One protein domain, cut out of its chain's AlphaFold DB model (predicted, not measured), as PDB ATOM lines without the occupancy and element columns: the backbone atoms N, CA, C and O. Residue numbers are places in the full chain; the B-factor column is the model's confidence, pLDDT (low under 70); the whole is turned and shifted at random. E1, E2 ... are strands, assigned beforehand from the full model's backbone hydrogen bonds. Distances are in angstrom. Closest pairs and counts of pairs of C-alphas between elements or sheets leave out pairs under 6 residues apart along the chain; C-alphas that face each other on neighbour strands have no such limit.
ATOM      1  N   SER A   2     191.552 213.560 118.140       38.88
ATOM      2  CA  SER A   2     191.148 213.571 116.728       38.88
ATOM      3  C   SER A   2     189.907 212.697 116.569       38.88
ATOM      4  O   SER A   2     189.969 211.505 116.876       38.88
ATOM      5  N   GLU A   3     188.799 213.294 116.134       33.44
ATOM      6  CA  GLU A   3     187.548 212.599 115.818       33.44
ATOM      7  C   GLU A   3     187.767 211.555 114.714       33.44
ATOM      8  O   GLU A   3     188.321 211.855 113.656       33.44
ATOM      9  N   GLN A   4     187.328 210.320 114.963       37.19
ATOM     10  CA  GLN A   4     187.203 209.291 113.934       37.19
ATOM     11  C   GLN A   4     185.785 209.355 113.369       37.19
ATOM     12  O   GLN A   4     184.821 208.980 114.035       37.19
ATOM     13  N   THR A   5     185.645 209.841 112.139       38.69
ATOM     14  CA  THR A   5     184.375 209.791 111.411       38.69
ATOM     15  C   THR A   5     184.272 208.443 110.701       38.69
ATOM     16  O   THR A   5     185.026 208.168 109.769       38.69
ATOM     17  N   PHE A   6     183.347 207.587 111.134       36.88
ATOM     18  CA  PHE A   6     183.042 206.329 110.455       36.88
ATOM     19  C   PHE A   6     182.089 206.607 109.287       36.88
ATOM     20  O   PHE A   6     180.899 206.842 109.484       36.88
ATOM     21  N   SER A   7     182.603 206.601 108.057       44.66
ATOM     22  CA  SER A   7     181.764 206.595 106.857       44.66
ATOM     23  C   SER A   7     181.260 205.177 106.586       44.66
ATOM     24  O   SER A   7     182.063 204.246 106.511       44.66
ATOM     25  N   VAL A   8     179.948 205.024 106.404       40.97
ATOM     26  CA  VAL A   8     179.317 203.767 105.980       40.97
ATOM     27  C   VAL A   8     179.888 203.365 104.622       40.97
ATOM     28  O   VAL A   8     179.732 204.081 103.633       40.97
ATOM     29  N   VAL A   9     180.585 202.234 104.588       51.75
ATOM     30  CA  VAL A   9     181.218 201.716 103.378       51.75
ATOM     31  C   VAL A   9     180.209 200.809 102.652       51.75
ATOM     32  O   VAL A   9     179.638 199.928 103.297       51.75
ATOM     33  N   PRO A  10     179.930 201.003 101.348       47.06
ATOM     34  CA  PRO A  10     179.009 200.135 100.615       47.06
ATOM     35  C   PRO A  10     179.521 198.683 100.562       47.06
ATOM     36  O   PRO A  10     180.732 198.463 100.593       47.06
ATOM     37  N   PRO A  11     178.627 197.687 100.414       44.47
ATOM     38  CA  PRO A  11     178.942 196.256 100.545       44.47
ATOM     39  C   PRO A  11     179.986 195.698  99.556       44.47
ATOM     40  O   PRO A  11     180.438 194.572  99.728       44.47
ATOM     41  N   ASN A  12     180.413 196.484  98.561       49.59
ATOM     42  CA  ASN A  12     181.415 196.093  97.559       49.59
ATOM     43  C   ASN A  12     182.806 196.696  97.816       49.59
ATOM     44  O   ASN A  12     183.653 196.707  96.924       49.59
ATOM     45  N   ALA A  13     183.039 197.260  98.996       44.72
ATOM     46  CA  ALA A  13     184.292 197.920  99.313       44.72
ATOM     47  C   ALA A  13     185.183 197.043 100.197       44.72
ATOM     48  O   ALA A  13     184.804 196.622 101.289       44.72
ATOM     49  N   PHE A  14     186.401 196.806  99.724       48.50
ATOM     50  CA  PHE A  14     187.450 196.151 100.491       48.50
ATOM     51  C   PHE A  14     187.997 197.127 101.543       48.50
ATOM     52  O   PHE A  14     188.447 198.224 101.208       48.50
ATOM     53  N   ALA A  15     187.937 196.747 102.820       40.84
ATOM     54  CA  ALA A  15     188.546 197.511 103.902       40.84
ATOM     55  C   ALA A  15     190.073 197.336 103.866       40.84
ATOM     56  O   ALA A  15     190.570 196.212 103.919       40.84
ATOM     57  N   TYR A  16     190.816 198.442 103.809       45.12
ATOM     58  CA  TYR A  16     192.276 198.454 103.927       45.12
ATOM     59  C   TYR A  16     192.686 199.198 105.203       45.12
ATOM     60  O   TYR A  16     192.190 200.290 105.482       45.12
ATOM     61  N   ILE A  17     193.603 198.613 105.979       42.97
ATOM     62  CA  ILE A  17     194.225 199.262 107.140       42.97
ATOM     63  C   ILE A  17     195.427 200.087 106.651       42.97
ATOM     64  O   ILE A  17     196.407 199.519 106.180       42.97
ATOM     65  N   GLY A  18     195.381 201.413 106.840       38.81
ATOM     66  CA  GLY A  18     196.581 202.236 107.058       38.81
ATOM     67  C   GLY A  18     197.011 203.225 105.958       38.81
ATOM     68  O   GLY A  18     197.357 202.844 104.849       38.81
ATOM     69  N   PHE A  19     197.133 204.487 106.394       42.38
ATOM     70  CA  PHE A  19     197.692 205.701 105.771       42.38
ATOM     71  C   PHE A  19     196.802 206.502 104.801       42.38
ATOM     72  O   PHE A  19     196.410 206.049 103.734       42.38
ATOM     73  N   ASN A  20     196.567 207.765 105.193       43.53
ATOM     74  CA  ASN A  20     195.826 208.852 104.536       43.53
ATOM     75  C   ASN A  20     196.383 209.248 103.144       43.53
ATOM     76  O   ASN A  20     196.734 210.397 102.885       43.53
ATOM     77  N   ARG A  21     196.465 208.305 102.205       47.16
ATOM     78  CA  ARG A  21     196.408 208.604 100.774       47.16
ATOM     79  C   ARG A  21     195.013 208.211 100.336       47.16
ATOM     80  O   ARG A  21     194.586 207.096 100.609       47.16
ATOM     81  N   ARG A  22     194.291 209.126  99.687       49.09
ATOM     82  CA  ARG A  22     193.023 208.813  99.018       49.09
ATOM     83  C   ARG A  22     193.315 207.769  97.932       49.09
ATOM     84  O   ARG A  22     193.604 208.126  96.797       49.09
ATOM     85  N   TYR A  23     193.333 206.492  98.303       50.88
ATOM     86  CA  TYR A  23     193.381 205.377  97.374       50.88
ATOM     87  C   TYR A  23     191.988 205.264  96.779       50.88
ATOM     88  O   TYR A  23     191.092 204.659  97.358       50.88
ATOM     89  N   THR A  24     191.783 205.910  95.638       58.44
ATOM     90  CA  THR A  24     190.624 205.606  94.808       58.44
ATOM     91  C   THR A  24     190.912 204.249  94.170       58.44
ATOM     92  O   THR A  24     191.884 204.159  93.415       58.44
ATOM     93  N   PRO A  25     190.156 203.179  94.482       62.25
ATOM     94  CA  PRO A  25     190.377 201.895  93.835       62.25
ATOM     95  C   PRO A  25     190.232 202.086  92.326       62.25
ATOM     96  O   PRO A  25     189.300 202.747  91.861       62.25
ATOM     97  N   PHE A  26     191.175 201.548  91.553       70.06
ATOM     98  CA  PHE A  26     191.030 201.540  90.106       70.06
ATOM     99  C   PHE A  26     189.851 200.629  89.760       70.06
ATOM    100  O   PHE A  26     189.906 199.424  89.989       70.06
ATOM    101  N   ILE A  27     188.779 201.215  89.228       73.38
ATOM    102  CA  ILE A  27     187.620 200.478  88.731       73.38
ATOM    103  C   ILE A  27     187.782 200.374  87.211       73.38
ATOM    104  O   ILE A  27     187.683 201.399  86.525       73.38
ATOM    105  N   PRO A  28     188.046 199.173  86.662       76.81
ATOM    106  CA  PRO A  28     188.096 198.979  85.221       76.81
ATOM    107  C   PRO A  28     186.767 199.409  84.600       76.81
ATOM    108  O   PRO A  28     185.702 198.928  84.985       76.81
ATOM    109  N   LYS A  29     186.816 200.317  83.624       81.00
ATOM    110  CA  LYS A  29     185.623 200.651  82.839       81.00
ATOM    111  C   LYS A  29     185.244 199.444  81.987       81.00
ATOM    112  O   LYS A  29     186.113 198.924  81.288       81.00
ATOM    113  N   GLY A  30     183.970 199.054  82.009       85.88
ATOM    114  CA  GLY A  30     183.421 198.057  81.089       85.88
ATOM    115  C   GLY A  30     183.398 198.538  79.632       85.88
ATOM    116  O   GLY A  30     183.775 199.672  79.325       85.88
ATOM    117  N   GLY A  31     182.962 197.665  78.729       92.00
ATOM    118  CA  GLY A  31     182.805 197.956  77.304       92.00
ATOM    119  C   GLY A  31     181.945 196.919  76.586       92.00
ATOM    120  O   GLY A  31     181.226 196.162  77.227       92.00
ATOM    121  N   ASN A  32     182.030 196.883  75.255       94.06
ATOM    122  CA  ASN A  32     181.203 196.007  74.412       94.06
ATOM    123  C   ASN A  32     181.956 194.768  73.901       94.06
ATOM    124  O   ASN A  32     181.476 194.091  73.000       94.06
ATOM    125  N   GLY A  33     183.158 194.508  74.412       96.25
ATOM    126  CA  GLY A  33     183.962 193.365  74.003       96.25
ATOM    127  C   GLY A  33     183.627 192.094  74.775       96.25
ATOM    128  O   GLY A  33     183.086 192.150  75.884       96.25
ATOM    129  N   TYR A  34     184.011 190.947  74.216       96.62
ATOM    130  CA  TYR A  34     183.816 189.646  74.855       96.62
ATOM    131  C   TYR A  34     184.994 188.683  74.655       96.62
ATOM    132  O   TYR A  34     185.789 188.801  73.719       96.62
ATOM    133  N   PHE A  35     185.072 187.695  75.541       96.88
ATOM    134  CA  PHE A  35     185.808 186.451  75.340       96.88
ATOM    135  C   PHE A  35     184.818 185.295  75.306       96.88
ATOM    136  O   PHE A  35     183.855 185.273  76.073       96.88
ATOM    137  N   SER A  36     185.046 184.330  74.425       96.19
ATOM    138  CA  SER A  36     184.233 183.122  74.371       96.19
ATOM    139  C   SER A  36     185.051 181.938  73.894       96.19
ATOM    140  O   SER A  36     185.957 182.087  73.066       96.19
ATOM    141  N   SER A  37     184.666 180.759  74.359       92.94
ATOM    142  CA  SER A  37     184.996 179.512  73.684       92.94
ATOM    143  C   SER A  37     184.210 179.364  72.384       92.94
ATOM    144  O   SER A  37     183.129 179.937  72.234       92.94
ATOM    145  N   SER A  38     184.718 178.562  71.459       87.56
ATOM    146  CA  SER A  38     183.975 178.122  70.279       87.56
ATOM    147  C   SER A  38     184.602 176.831  69.794       87.56
ATOM    148  O   SER A  38     185.775 176.860  69.467       87.56
ATOM    149  N   PHE A  39     183.858 175.721  69.750       81.12
ATOM    150  CA  PHE A  39     184.421 174.441  69.308       81.12
ATOM    151  C   PHE A  39     185.137 174.591  67.948       81.12
ATOM    152  O   PHE A  39     184.528 175.114  67.011       81.12
ATOM    153  N   PRO A  40     186.387 174.107  67.809       82.56
ATOM    154  CA  PRO A  40     187.158 173.320  68.786       82.56
ATOM    155  C   PRO A  40     188.013 174.151  69.767       82.56
ATOM    156  O   PRO A  40     188.663 173.595  70.651       82.56
ATOM    157  N   ASP A  41     188.021 175.470  69.629       87.88
ATOM    158  CA  ASP A  41     188.911 176.396  70.316       87.88
ATOM    159  C   ASP A  41     188.426 176.818  71.714       87.88
ATOM    160  O   ASP A  41     187.251 177.111  71.969       87.88
ATOM    161  N   TYR A  42     189.395 176.945  72.624       90.62
ATOM    162  CA  TYR A  42     189.233 177.489  73.980       90.62
ATOM    163  C   TYR A  42     188.180 176.782  74.851       90.62
ATOM    164  O   TYR A  42     187.702 177.364  75.826       90.62
ATOM    165  N   LEU A  43     187.828 175.538  74.527       93.81
ATOM    166  CA  LEU A  43     187.026 174.680  75.394       93.81
ATOM    167  C   LEU A  43     187.834 174.238  76.613       93.81
ATOM    168  O   LEU A  43     189.039 173.995  76.519       93.81
ATOM    169  N   ILE A  44     187.158 174.071  77.745       95.00
ATOM    170  CA  ILE A  44     187.750 173.396  78.900       95.00
ATOM    171  C   ILE A  44     187.682 171.889  78.659       95.00
ATOM    172  O   ILE A  44     186.614 171.279  78.719       95.00
ATOM    173  N   ILE A  45     188.844 171.303  78.375       94.00
ATOM    174  CA  ILE A  45     189.016 169.870  78.141       94.00
ATOM    175  C   ILE A  45     190.032 169.334  79.145       94.00
ATOM    176  O   ILE A  45     191.148 169.838  79.246       94.00
ATOM    177  N   VAL A  46     189.646 168.283  79.859       93.38
ATOM    178  CA  VAL A  46     190.476 167.563  80.826       93.38
ATOM    179  C   VAL A  46     190.528 166.109  80.386       93.38
ATOM    180  O   VAL A  46     189.489 165.497  80.162       93.38
ATOM    181  N   GLU A  47     191.734 165.572  80.191       91.62
ATOM    182  CA  GLU A  47     191.942 164.177  79.755       91.62
ATOM    183  C   GLU A  47     191.121 163.790  78.503       91.62
ATOM    184  O   GLU A  47     190.587 162.689  78.379       91.62
ATOM    185  N   GLY A  48     190.986 164.730  77.560       90.81
ATOM    186  CA  GLY A  48     190.240 164.530  76.314       90.81
ATOM    187  C   GLY A  48     188.715 164.612  76.448       90.81
ATOM    188  O   GLY A  48     188.012 164.337  75.477       90.81
ATOM    189  N   ARG A  49     188.184 164.999  77.614       92.31
ATOM    190  CA  ARG A  49     186.743 165.151  77.864       92.31
ATOM    191  C   ARG A  49     186.394 166.597  78.221       92.31
ATOM    192  O   ARG A  49     187.160 167.228  78.951       92.31
ATOM    193  N   PRO A  50     185.253 167.128  77.754       93.94
ATOM    194  CA  PRO A  50     184.744 168.402  78.242       93.94
ATOM    195  C   PRO A  50     184.602 168.402  79.765       93.94
ATOM    196  O   PRO A  50     184.184 167.401  80.350       93.94
ATOM    197  N   SER A  51     184.963 169.514  80.398       94.38
ATOM    198  CA  SER A  51     184.916 169.657  81.850       94.38
ATOM    199  C   SER A  51     184.425 171.040  82.261       94.38
ATOM    200  O   SER A  51     184.410 171.981  81.466       94.38
ATOM    201  N   VAL A  52     184.025 171.154  83.524       95.31
ATOM    202  CA  VAL A  52     183.598 172.409  84.138       95.31
ATOM    203  C   VAL A  52     184.792 173.069  84.824       95.31
ATOM    204  O   VAL A  52     185.499 172.430  85.601       95.31
ATOM    205  N   GLY A  53     185.001 174.357  84.565       96.19
ATOM    206  CA  GLY A  53     186.026 175.159  85.229       96.19
ATOM    207  C   GLY A  53     185.598 176.608  85.436       96.19
ATOM    208  O   GLY A  53     184.651 177.092  84.815       96.19
ATOM    209  N   GLU A  54     186.299 177.302  86.331       97.94
ATOM    210  CA  GLU A  54     186.136 178.739  86.546       97.94
ATOM    211  C   GLU A  54     187.093 179.498  85.627       97.94
ATOM    212  O   GLU A  54     188.305 179.278  85.640       97.94
ATOM    213  N   ILE A  55     186.558 180.439  84.858       97.88
ATOM    214  CA  ILE A  55     187.341 181.356  84.040       97.88
ATOM    215  C   ILE A  55     187.386 182.697  84.757       97.88
ATOM    216  O   ILE A  55     186.350 183.263  85.106       97.88
ATOM    217  N   ARG A  56     188.590 183.230  84.944       97.38
ATOM    218  CA  ARG A  56     188.849 184.542  85.539       97.38
ATOM    219  C   ARG A  56     189.553 185.431  84.530       97.38
ATOM    220  O   ARG A  56     190.515 185.013  83.898       97.38
ATOM    221  N   VAL A  57     189.098 186.670  84.406       95.62
ATOM    222  CA  VAL A  57     189.685 187.675  83.518       95.62
ATOM    223  C   VAL A  57     190.311 188.751  84.382       95.62
ATOM    224  O   VAL A  57     189.606 189.469  85.094       95.62
ATOM    225  N   LEU A  58     191.634 188.854  84.331       94.19
ATOM    226  CA  LEU A  58     192.414 189.827  85.078       94.19
ATOM    227  C   LEU A  58     192.871 190.935  84.136       94.19
ATOM    228  O   LEU A  58     193.273 190.673  83.004       94.19
ATOM    229  N   LEU A  59     192.780 192.184  84.579       92.56
ATOM    230  CA  LEU A  59     193.237 193.322  83.798       92.56
ATOM    231  C   LEU A  59     194.757 193.305  83.685       92.56
ATOM    232  O   LEU A  59     195.444 193.125  84.686       92.56
ATOM    233  N   ARG A  60     195.265 193.587  82.486       90.88
ATOM    234  CA  ARG A  60     196.680 193.839  82.253       90.88
ATOM    235  C   ARG A  60     196.906 195.281  81.829       90.88
ATOM    236  O   ARG A  60     196.445 195.703  80.764       90.88
ATOM    237  N   THR A  61     197.600 196.056  82.657       82.88
ATOM    238  CA  THR A  61     197.837 197.482  82.404       82.88
ATOM    239  C   THR A  61     199.204 197.947  82.900       82.88
ATOM    240  O   THR A  61     199.522 197.895  84.081       82.88
ATOM    241  N   ALA A  62     200.014 198.474  81.980       71.94
ATOM    242  CA  ALA A  62     201.312 199.063  82.310       71.94
ATOM    243  C   ALA A  62     201.200 200.522  82.793       71.94
ATOM    244  O   ALA A  62     202.104 201.030  83.449       71.94
ATOM    245  N   THR A  63     200.107 201.216  82.457       68.62
ATOM    246  CA  THR A  63     199.939 202.652  82.742       68.62
ATOM    247  C   THR A  63     199.340 202.923  84.116       68.62
ATOM    248  O   THR A  63     199.515 204.014  84.653       68.62
ATOM    249  N   VAL A  64     198.655 201.938  84.702       68.62
ATOM    250  CA  VAL A  64     198.079 202.031  86.046       68.62
ATOM    251  C   VAL A  64     198.518 200.803  86.843       68.62
ATOM    252  O   VAL A  64     197.754 199.848  86.931       68.62
ATOM    253  N   PRO A  65     199.721 200.803  87.450       66.88
ATOM    254  CA  PRO A  65     200.265 199.627  88.140       66.88
ATOM    255  C   PRO A  65     199.345 199.055  89.228       66.88
ATOM    256  O   PRO A  65     199.380 197.869  89.519       66.88
ATOM    257  N   GLN A  66     198.490 199.895  89.817       67.75
ATOM    258  CA  GLN A  66     197.504 199.503  90.832       67.75
ATOM    259  C   GLN A  66     196.324 198.695  90.263       67.75
ATOM    260  O   GLN A  66     195.610 198.049  91.022       67.75
ATOM    261  N   GLY A  67     196.078 198.789  88.953       71.75
ATOM    262  CA  GLY A  67     195.016 198.069  88.252       71.75
ATOM    263  C   GLY A  67     195.488 196.769  87.599       71.75
ATOM    264  O   GLY A  67     194.652 195.989  87.149       71.75
ATOM    265  N   ASP A  68     196.800 196.539  87.526       83.62
ATOM    266  CA  ASP A  68     197.357 195.315  86.955       83.62
ATOM    267  C   ASP A  68     197.031 194.114  87.854       83.62
ATOM    268  O   ASP A  68     197.152 194.184  89.077       83.62
ATOM    269  N   GLY A  69     196.547 193.027  87.259       86.12
ATOM    270  CA  GLY A  69     196.108 191.834  87.983       86.12
ATOM    271  C   GLY A  69     194.755 191.967  88.696       86.12
ATOM    272  O   GLY A  69     194.347 191.037  89.390       86.12
ATOM    273  N   VAL A  70     194.019 193.073  88.537       89.81
ATOM    274  CA  VAL A  70     192.666 193.200  89.110       89.81
ATOM    275  C   VAL A  70     191.701 192.260  88.388       89.81
ATOM    276  O   VAL A  70     191.603 192.287  87.162       89.81
ATOM    277  N   LEU A  71     190.945 191.459  89.143       91.44
ATOM    278  CA  LEU A  71     189.864 190.636  88.600       91.44
ATOM    279  C   LEU A  71     188.747 191.534  88.048       91.44
ATOM    280  O   LEU A  71     188.105 192.265  88.797       91.44
ATOM    281  N   VAL A  72     188.505 191.453  86.742       92.00
ATOM    282  CA  VAL A  72     187.495 192.255  86.033       92.00
ATOM    283  C   VAL A  72     186.192 191.491  85.872       92.00
ATOM    284  O   VAL A  72     185.114 192.055  86.027       92.00
ATOM    285  N   ALA A  73     186.291 190.207  85.549       92.94
ATOM    286  CA  ALA A  73     185.142 189.352  85.322       92.94
ATOM    287  C   ALA A  73     185.495 187.901  85.633       92.94
ATOM    288  O   ALA A  73     186.663 187.504  85.609       92.94
ATOM    289  N   LYS A  74     184.466 187.102  85.898       96.25
ATOM    290  CA  LYS A  74     184.584 185.654  85.991       96.25
ATOM    291  C   LYS A  74     183.307 184.977  85.525       96.25
ATOM    292  O   LYS A  74     182.232 185.560  85.632       96.25
ATOM    293  N   THR A  75     183.438 183.752  85.043       97.06
ATOM    294  CA  THR A  75     182.306 182.891  84.695       97.06
ATOM    295  C   THR A  75     182.653 181.434  84.977       97.06
ATOM    296  O   THR A  75     183.826 181.097  85.138       97.06
ATOM    297  N   MET A  76     181.641 180.578  85.026       97.31
ATOM    298  CA  MET A  76     181.821 179.128  84.993       97.31
ATOM    299  C   MET A  76     181.567 178.643  83.571       97.31
ATOM    300  O   MET A  76     180.658 179.147  82.908       97.31
ATOM    301  N   SER A  77     182.345 177.671  83.102       96.19
ATOM    302  CA  SER A  77     181.969 176.951  81.889       96.19
ATOM    303  C   SER A  77     180.770 176.038  82.140       96.19
ATOM    304  O   SER A  77     180.486 175.643  83.273       96.19
ATOM    305  N   ASP A  78     180.080 175.676  81.067       94.38
ATOM    306  CA  ASP A  78     179.068 174.629  81.094       94.38
ATOM    307  C   ASP A  78     179.693 173.221  81.052       94.38
ATOM    308  O   ASP A  78     180.915 173.042  81.013       94.38
ATOM    309  N   ASN A  79     178.834 172.199  81.059       93.94
ATOM    310  CA  ASN A  79     179.224 170.788  80.984       93.94
ATOM    311  C   ASN A  79     179.827 170.377  79.627       93.94
ATOM    312  O   ASN A  79     180.380 169.285  79.515       93.94
ATOM    313  N   THR A  80     179.731 171.230  78.608       93.25
ATOM    314  CA  THR A  80     180.399 171.060  77.313       93.25
ATOM    315  C   THR A  80     181.760 171.761  77.272       93.25
ATOM    316  O   THR A  80     182.434 171.739  76.242       93.25
ATOM    317  N   GLY A  81     182.192 172.358  78.389       94.06
ATOM    318  CA  GLY A  81     183.432 173.122  78.484       94.06
ATOM    319  C   GLY A  81     183.352 174.488  77.805       94.06
ATOM    320  O   GLY A  81     184.384 175.144  77.655       94.06
ATOM    321  N   GLN A  82     182.155 174.922  77.394       96.12
ATOM    322  CA  GLN A  82     181.942 176.219  76.766       96.12
ATOM    323  C   GLN A  82     181.738 177.315  77.806       96.12
ATOM    324  O   GLN A  82     181.161 177.099  78.867       96.12
ATOM    325  N   TRP A  83     182.212 178.517  77.501       96.56
ATOM    326  CA  TRP A  83     182.119 179.683  78.366       96.56
ATOM    327  C   TRP A  83     182.091 180.976  77.551       96.56
ATOM    328  O   TRP A  83     182.574 181.052  76.416       96.56
ATOM    329  N   ARG A  84     181.536 182.025  78.158       96.38
ATOM    330  CA  ARG A  84     181.494 183.373  77.595       96.38
ATOM    331  C   ARG A  84     181.557 184.420  78.702       96.38
ATOM    332  O   ARG A  84     180.943 184.254  79.753       96.38
ATOM    333  N   ILE A  85     182.315 185.483  78.453       96.00
ATOM    334  CA  ILE A  85     182.411 186.677  79.292       96.00
ATOM    335  C   ILE A  85     182.218 187.894  78.397       96.00
ATOM    336  O   ILE A  85     183.007 188.116  77.481       96.00
ATOM    337  N   ASP A  86     181.201 188.690  78.700       95.38
ATOM    338  CA  ASP A  86     180.873 189.939  78.015       95.38
ATOM    339  C   ASP A  86     181.264 191.160  78.867       95.38
ATOM    340  O   ASP A  86     181.713 191.034  80.009       95.38
ATOM    341  N   GLY A  87     181.082 192.365  78.324       93.75
ATOM    342  CA  GLY A  87     181.258 193.608  79.079       93.75
ATOM    343  C   GLY A  87     182.703 194.114  79.150       93.75
ATOM    344  O   GLY A  87     183.009 195.013  79.938       93.75
ATOM    345  N   LEU A  88     183.614 193.550  78.354       93.88
ATOM    346  CA  LEU A  88     185.039 193.869  78.397       93.88
ATOM    347  C   LEU A  88     185.366 195.111  77.568       93.88
ATOM    348  O   LEU A  88     184.768 195.396  76.532       93.88
ATOM    349  N   ASN A  89     186.365 195.867  78.007       93.31
ATOM    350  CA  ASN A  89     186.788 197.075  77.320       93.31
ATOM    351  C   ASN A  89     187.885 196.763  76.301       93.31
ATOM    352  O   ASN A  89     188.987 196.337  76.640       93.31
ATOM    353  N   LEU A  90     187.587 197.042  75.033       93.31
ATOM    354  CA  LEU A  90     188.456 196.784  73.880       93.31
ATOM    355  C   LEU A  90     189.775 197.584  73.896       93.31
ATOM    356  O   LEU A  90     190.701 197.282  73.131       93.31
ATOM    357  N   SER A  91     189.870 198.608  74.748       91.50
ATOM    358  CA  SER A  91     191.084 199.410  74.935       91.50
ATOM    359  C   SER A  91     192.115 198.714  75.826       91.50
ATOM    360  O   SER A  91     193.297 199.044  75.749       91.50
ATOM    361  N   TYR A  92     191.695 197.748  76.644       91.69
ATOM    362  CA  TYR A  92     192.567 197.048  77.583       91.69
ATOM    363  C   TYR A  92     193.092 195.716  77.034       91.69
ATOM    364  O   TYR A  92     192.664 195.211  75.991       91.69
ATOM    365  N   ARG A  93     194.089 195.178  77.739       94.19
ATOM    366  CA  ARG A  93     194.565 193.798  77.620       94.19
ATOM    367  C   ARG A  93     194.199 193.055  78.891       94.19
ATOM    368  O   ARG A  93     194.022 193.676  79.937       94.19
ATOM    369  N   TYR A  94     194.110 191.741  78.786       95.25
ATOM    370  CA  TYR A  94     193.719 190.893  79.897       95.25
ATOM    371  C   TYR A  94     194.560 189.626  79.946       95.25
ATOM    372  O   TYR A  94     195.035 189.158  78.911       95.25
ATOM    373  N   ASP A  95     194.684 189.064  81.139       95.62
ATOM    374  CA  ASP A  95     195.100 187.685  81.344       95.62
ATOM    375  C   ASP A  95     193.843 186.859  81.653       95.62
ATOM    376  O   ASP A  95     193.038 187.225  82.511       95.62
ATOM    377  N   VAL A  96     193.642 185.765  80.925       96.31
ATOM    378  CA  VAL A  96     192.522 184.840  81.122       96.31
ATOM    379  C   VAL A  96     193.053 183.595  81.810       96.31
ATOM    380  O   VAL A  96     193.883 182.883  81.254       96.31
ATOM    381  N   VAL A  97     192.576 183.340  83.021       96.88
ATOM    382  CA  VAL A  97     192.982 182.206  83.851       96.88
ATOM    383  C   VAL A  97     191.847 181.196  83.891       96.88
ATOM    384  O   VAL A  97     190.737 181.527  84.302       96.88
ATOM    385  N   CYS A  98     192.135 179.970  83.480       97.00
ATOM    386  CA  CYS A  98     191.248 178.825  83.609       97.00
ATOM    387  C   CYS A  98     191.647 178.021  84.847       97.00
ATOM    388  O   CYS A  98     192.809 177.629  84.977       97.00
ATOM    389  N   ARG A  99     190.683 177.784  85.738       97.31
ATOM    390  CA  ARG A  99     190.842 176.994  86.958       97.31
ATOM    391  C   ARG A  99     189.951 175.771  86.908       97.31
ATOM    392  O   ARG A  99     188.732 175.894  86.799       97.31
ATOM    393  N   VAL A 100     190.559 174.605  87.060       96.25
ATOM    394  CA  VAL A 100     189.851 173.337  87.227       96.25
ATOM    395  C   VAL A 100     190.357 172.699  88.513       96.25
ATOM    396  O   VAL A 100     191.563 172.626  88.739       96.25
ATOM    397  N   GLU A 101     189.440 172.269  89.375       93.12
ATOM    398  CA  GLU A 101     189.791 171.658  90.656       93.12
ATOM    399  C   GLU A 101     190.662 170.409  90.455       93.12
ATOM    400  O   GLU A 101     190.369 169.564  89.613       93.12
ATOM    401  N   GLY A 102     191.748 170.307  91.224       94.19
ATOM    402  CA  GLY A 102     192.715 169.211  91.108       94.19
ATOM    403  C   GLY A 102     193.749 169.372  89.987       94.19
ATOM    404  O   GLY A 102     194.631 168.524  89.871       94.19
ATOM    405  N   TYR A 103     193.694 170.455  89.202       95.12
ATOM    406  CA  TYR A 103     194.639 170.741  88.121       95.12
ATOM    407  C   TYR A 103     195.332 172.093  88.313       95.12
ATOM    408  O   TYR A 103     194.877 172.956  89.061       95.12
ATOM    409  N   ASN A 104     196.452 172.273  87.613       96.06
ATOM    410  CA  ASN A 104     197.136 173.560  87.561       96.06
ATOM    411  C   ASN A 104     196.333 174.570  86.732       96.06
ATOM    412  O   ASN A 104     195.765 174.224  85.695       96.06
ATOM    413  N   ASP A 105     196.366 175.831  87.162       95.25
ATOM    414  CA  ASP A 105     195.782 176.944  86.420       95.25
ATOM    415  C   ASP A 105     196.458 177.091  85.044       95.25
ATOM    416  O   ASP A 105     197.687 177.092  84.928       95.25
ATOM    417  N   ILE A 106     195.652 177.285  83.998       94.62
ATOM    418  CA  ILE A 106     196.135 177.640  82.657       94.62
ATOM    419  C   ILE A 106     195.910 179.132  82.444       94.62
ATOM    420  O   ILE A 106     194.819 179.636  82.704       94.62
ATOM    421  N   ILE A 107     196.924 179.841  81.944       94.69
ATOM    422  CA  ILE A 107     196.875 181.296  81.762       94.69
ATOM    423  C   ILE A 107     197.115 181.663  80.297       94.69
ATOM    424  O   ILE A 107     198.200 181.451  79.761       94.69
ATOM    425  N   PHE A 108     196.130 182.308  79.676       94.19
ATOM    426  CA  PHE A 108     196.276 182.999  78.397       94.19
ATOM    427  C   PHE A 108     196.540 184.475  78.662       94.19
ATOM    428  O   PHE A 108     195.637 185.235  79.006       94.19
ATOM    429  N   SER A 109     197.801 184.872  78.538       95.12
ATOM    430  CA  SER A 109     198.231 186.215  78.919       95.12
ATOM    431  C   SER A 109     198.133 187.223  77.775       95.12
ATOM    432  O   SER A 109     198.328 186.881  76.610       95.12
ATOM    433  N   ASN A 110     197.941 188.493  78.129       94.94
ATOM    434  CA  ASN A 110     198.037 189.650  77.241       94.94
ATOM    435  C   ASN A 110     197.117 189.584  76.002       94.94
ATOM    436  O   ASN A 110     197.494 189.976  74.893       94.94
ATOM    437  N   VAL A 111     195.884 189.118  76.190       95.12
ATOM    438  CA  VAL A 111     194.887 188.959  75.122       95.12
ATOM    439  C   VAL A 111     193.949 190.165  75.007       95.12
ATOM    440  O   VAL A 111     193.746 190.924  75.959       95.12
ATOM    441  N   LYS A 112     193.380 190.365  73.808       95.56
ATOM    442  CA  LYS A 112     192.369 191.396  73.516       95.56
ATOM    443  C   LYS A 112     190.977 190.776  73.364       95.56
ATOM    444  O   LYS A 112     190.879 189.774  72.655       95.56
ATOM    445  N   PRO A 113     189.919 191.390  73.924       94.69
ATOM    446  CA  PRO A 113     188.549 190.952  73.676       94.69
ATOM    447  C   PRO A 113     188.171 191.106  72.201       94.69
ATOM    448  O   PRO A 113     188.691 191.981  71.502       94.69
ATOM    449  N   LYS A 114     187.242 190.261  71.755       93.81
ATOM    450  CA  LYS A 114     186.589 190.353  70.447       93.81
ATOM    451  C   LYS A 114     185.454 191.381  70.489       93.81
ATOM    452  O   LYS A 114     185.023 191.764  71.577       93.81
ATOM    453  N   VAL A 115     185.008 191.812  69.308       90.31
ATOM    454  CA  VAL A 115     183.806 192.642  69.089       90.31
ATOM    455  C   VAL A 115     182.649 191.749  68.684       90.31
ATOM    456  O   VAL A 115     182.913 190.751  67.970       90.31
TER     457      VAL A 115
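What this domain is: This is residues 2 to 115 of the 115 residues of an uncharacterized protein of Acinetobacter sp. CIP 102129 (UniProt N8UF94). Little of it is regular: a small sandwich, the sheet E1 E4 covering part of one face of a twisted sheet, E3 E2 E5 E6, with a tail whose residues 2 to 12 and 15 to 22 stick out. Both sheets are antiparallel. The printed part has 114 residues, 35 in strands E1 to E6 in chain order, with no named helix: all strand. It is loose, radius of gyration of the C-alphas 17.6 A, spanning 63 by 31 by 21 A.

How they stand to each other: Within hydrogen-bond range, E2, residues 54 to 60, pairs with E5, residues 93 to 99, N 56 to O 97, 2.8 A. E3, residues 71 to 76, forms a hairpin with E2, N 57 to O 73, 2.8 A. E6, residues 106 to 111, forms one with E5, N 96 to O 108, 2.8 A. E1, residues 33 to 36, neighbours E4, residues 84 to 88, N 35 to O 85, 2.9 A. The sheets' facing parts are 9.6 A centre to centre.

Where its parts are: E5 measures 19.6 A, E2 18.9 A. E1 begins at C-alpha 33 (183.962, 193.365, 74.003); E6 ends at C-alpha 111 (194.887, 188.959, 75.122).

The domain as a whole: The printed part has no cut. E1 to E2 is a long link. Residues 2 to 25 and 63 to 66 have pLDDT under 70.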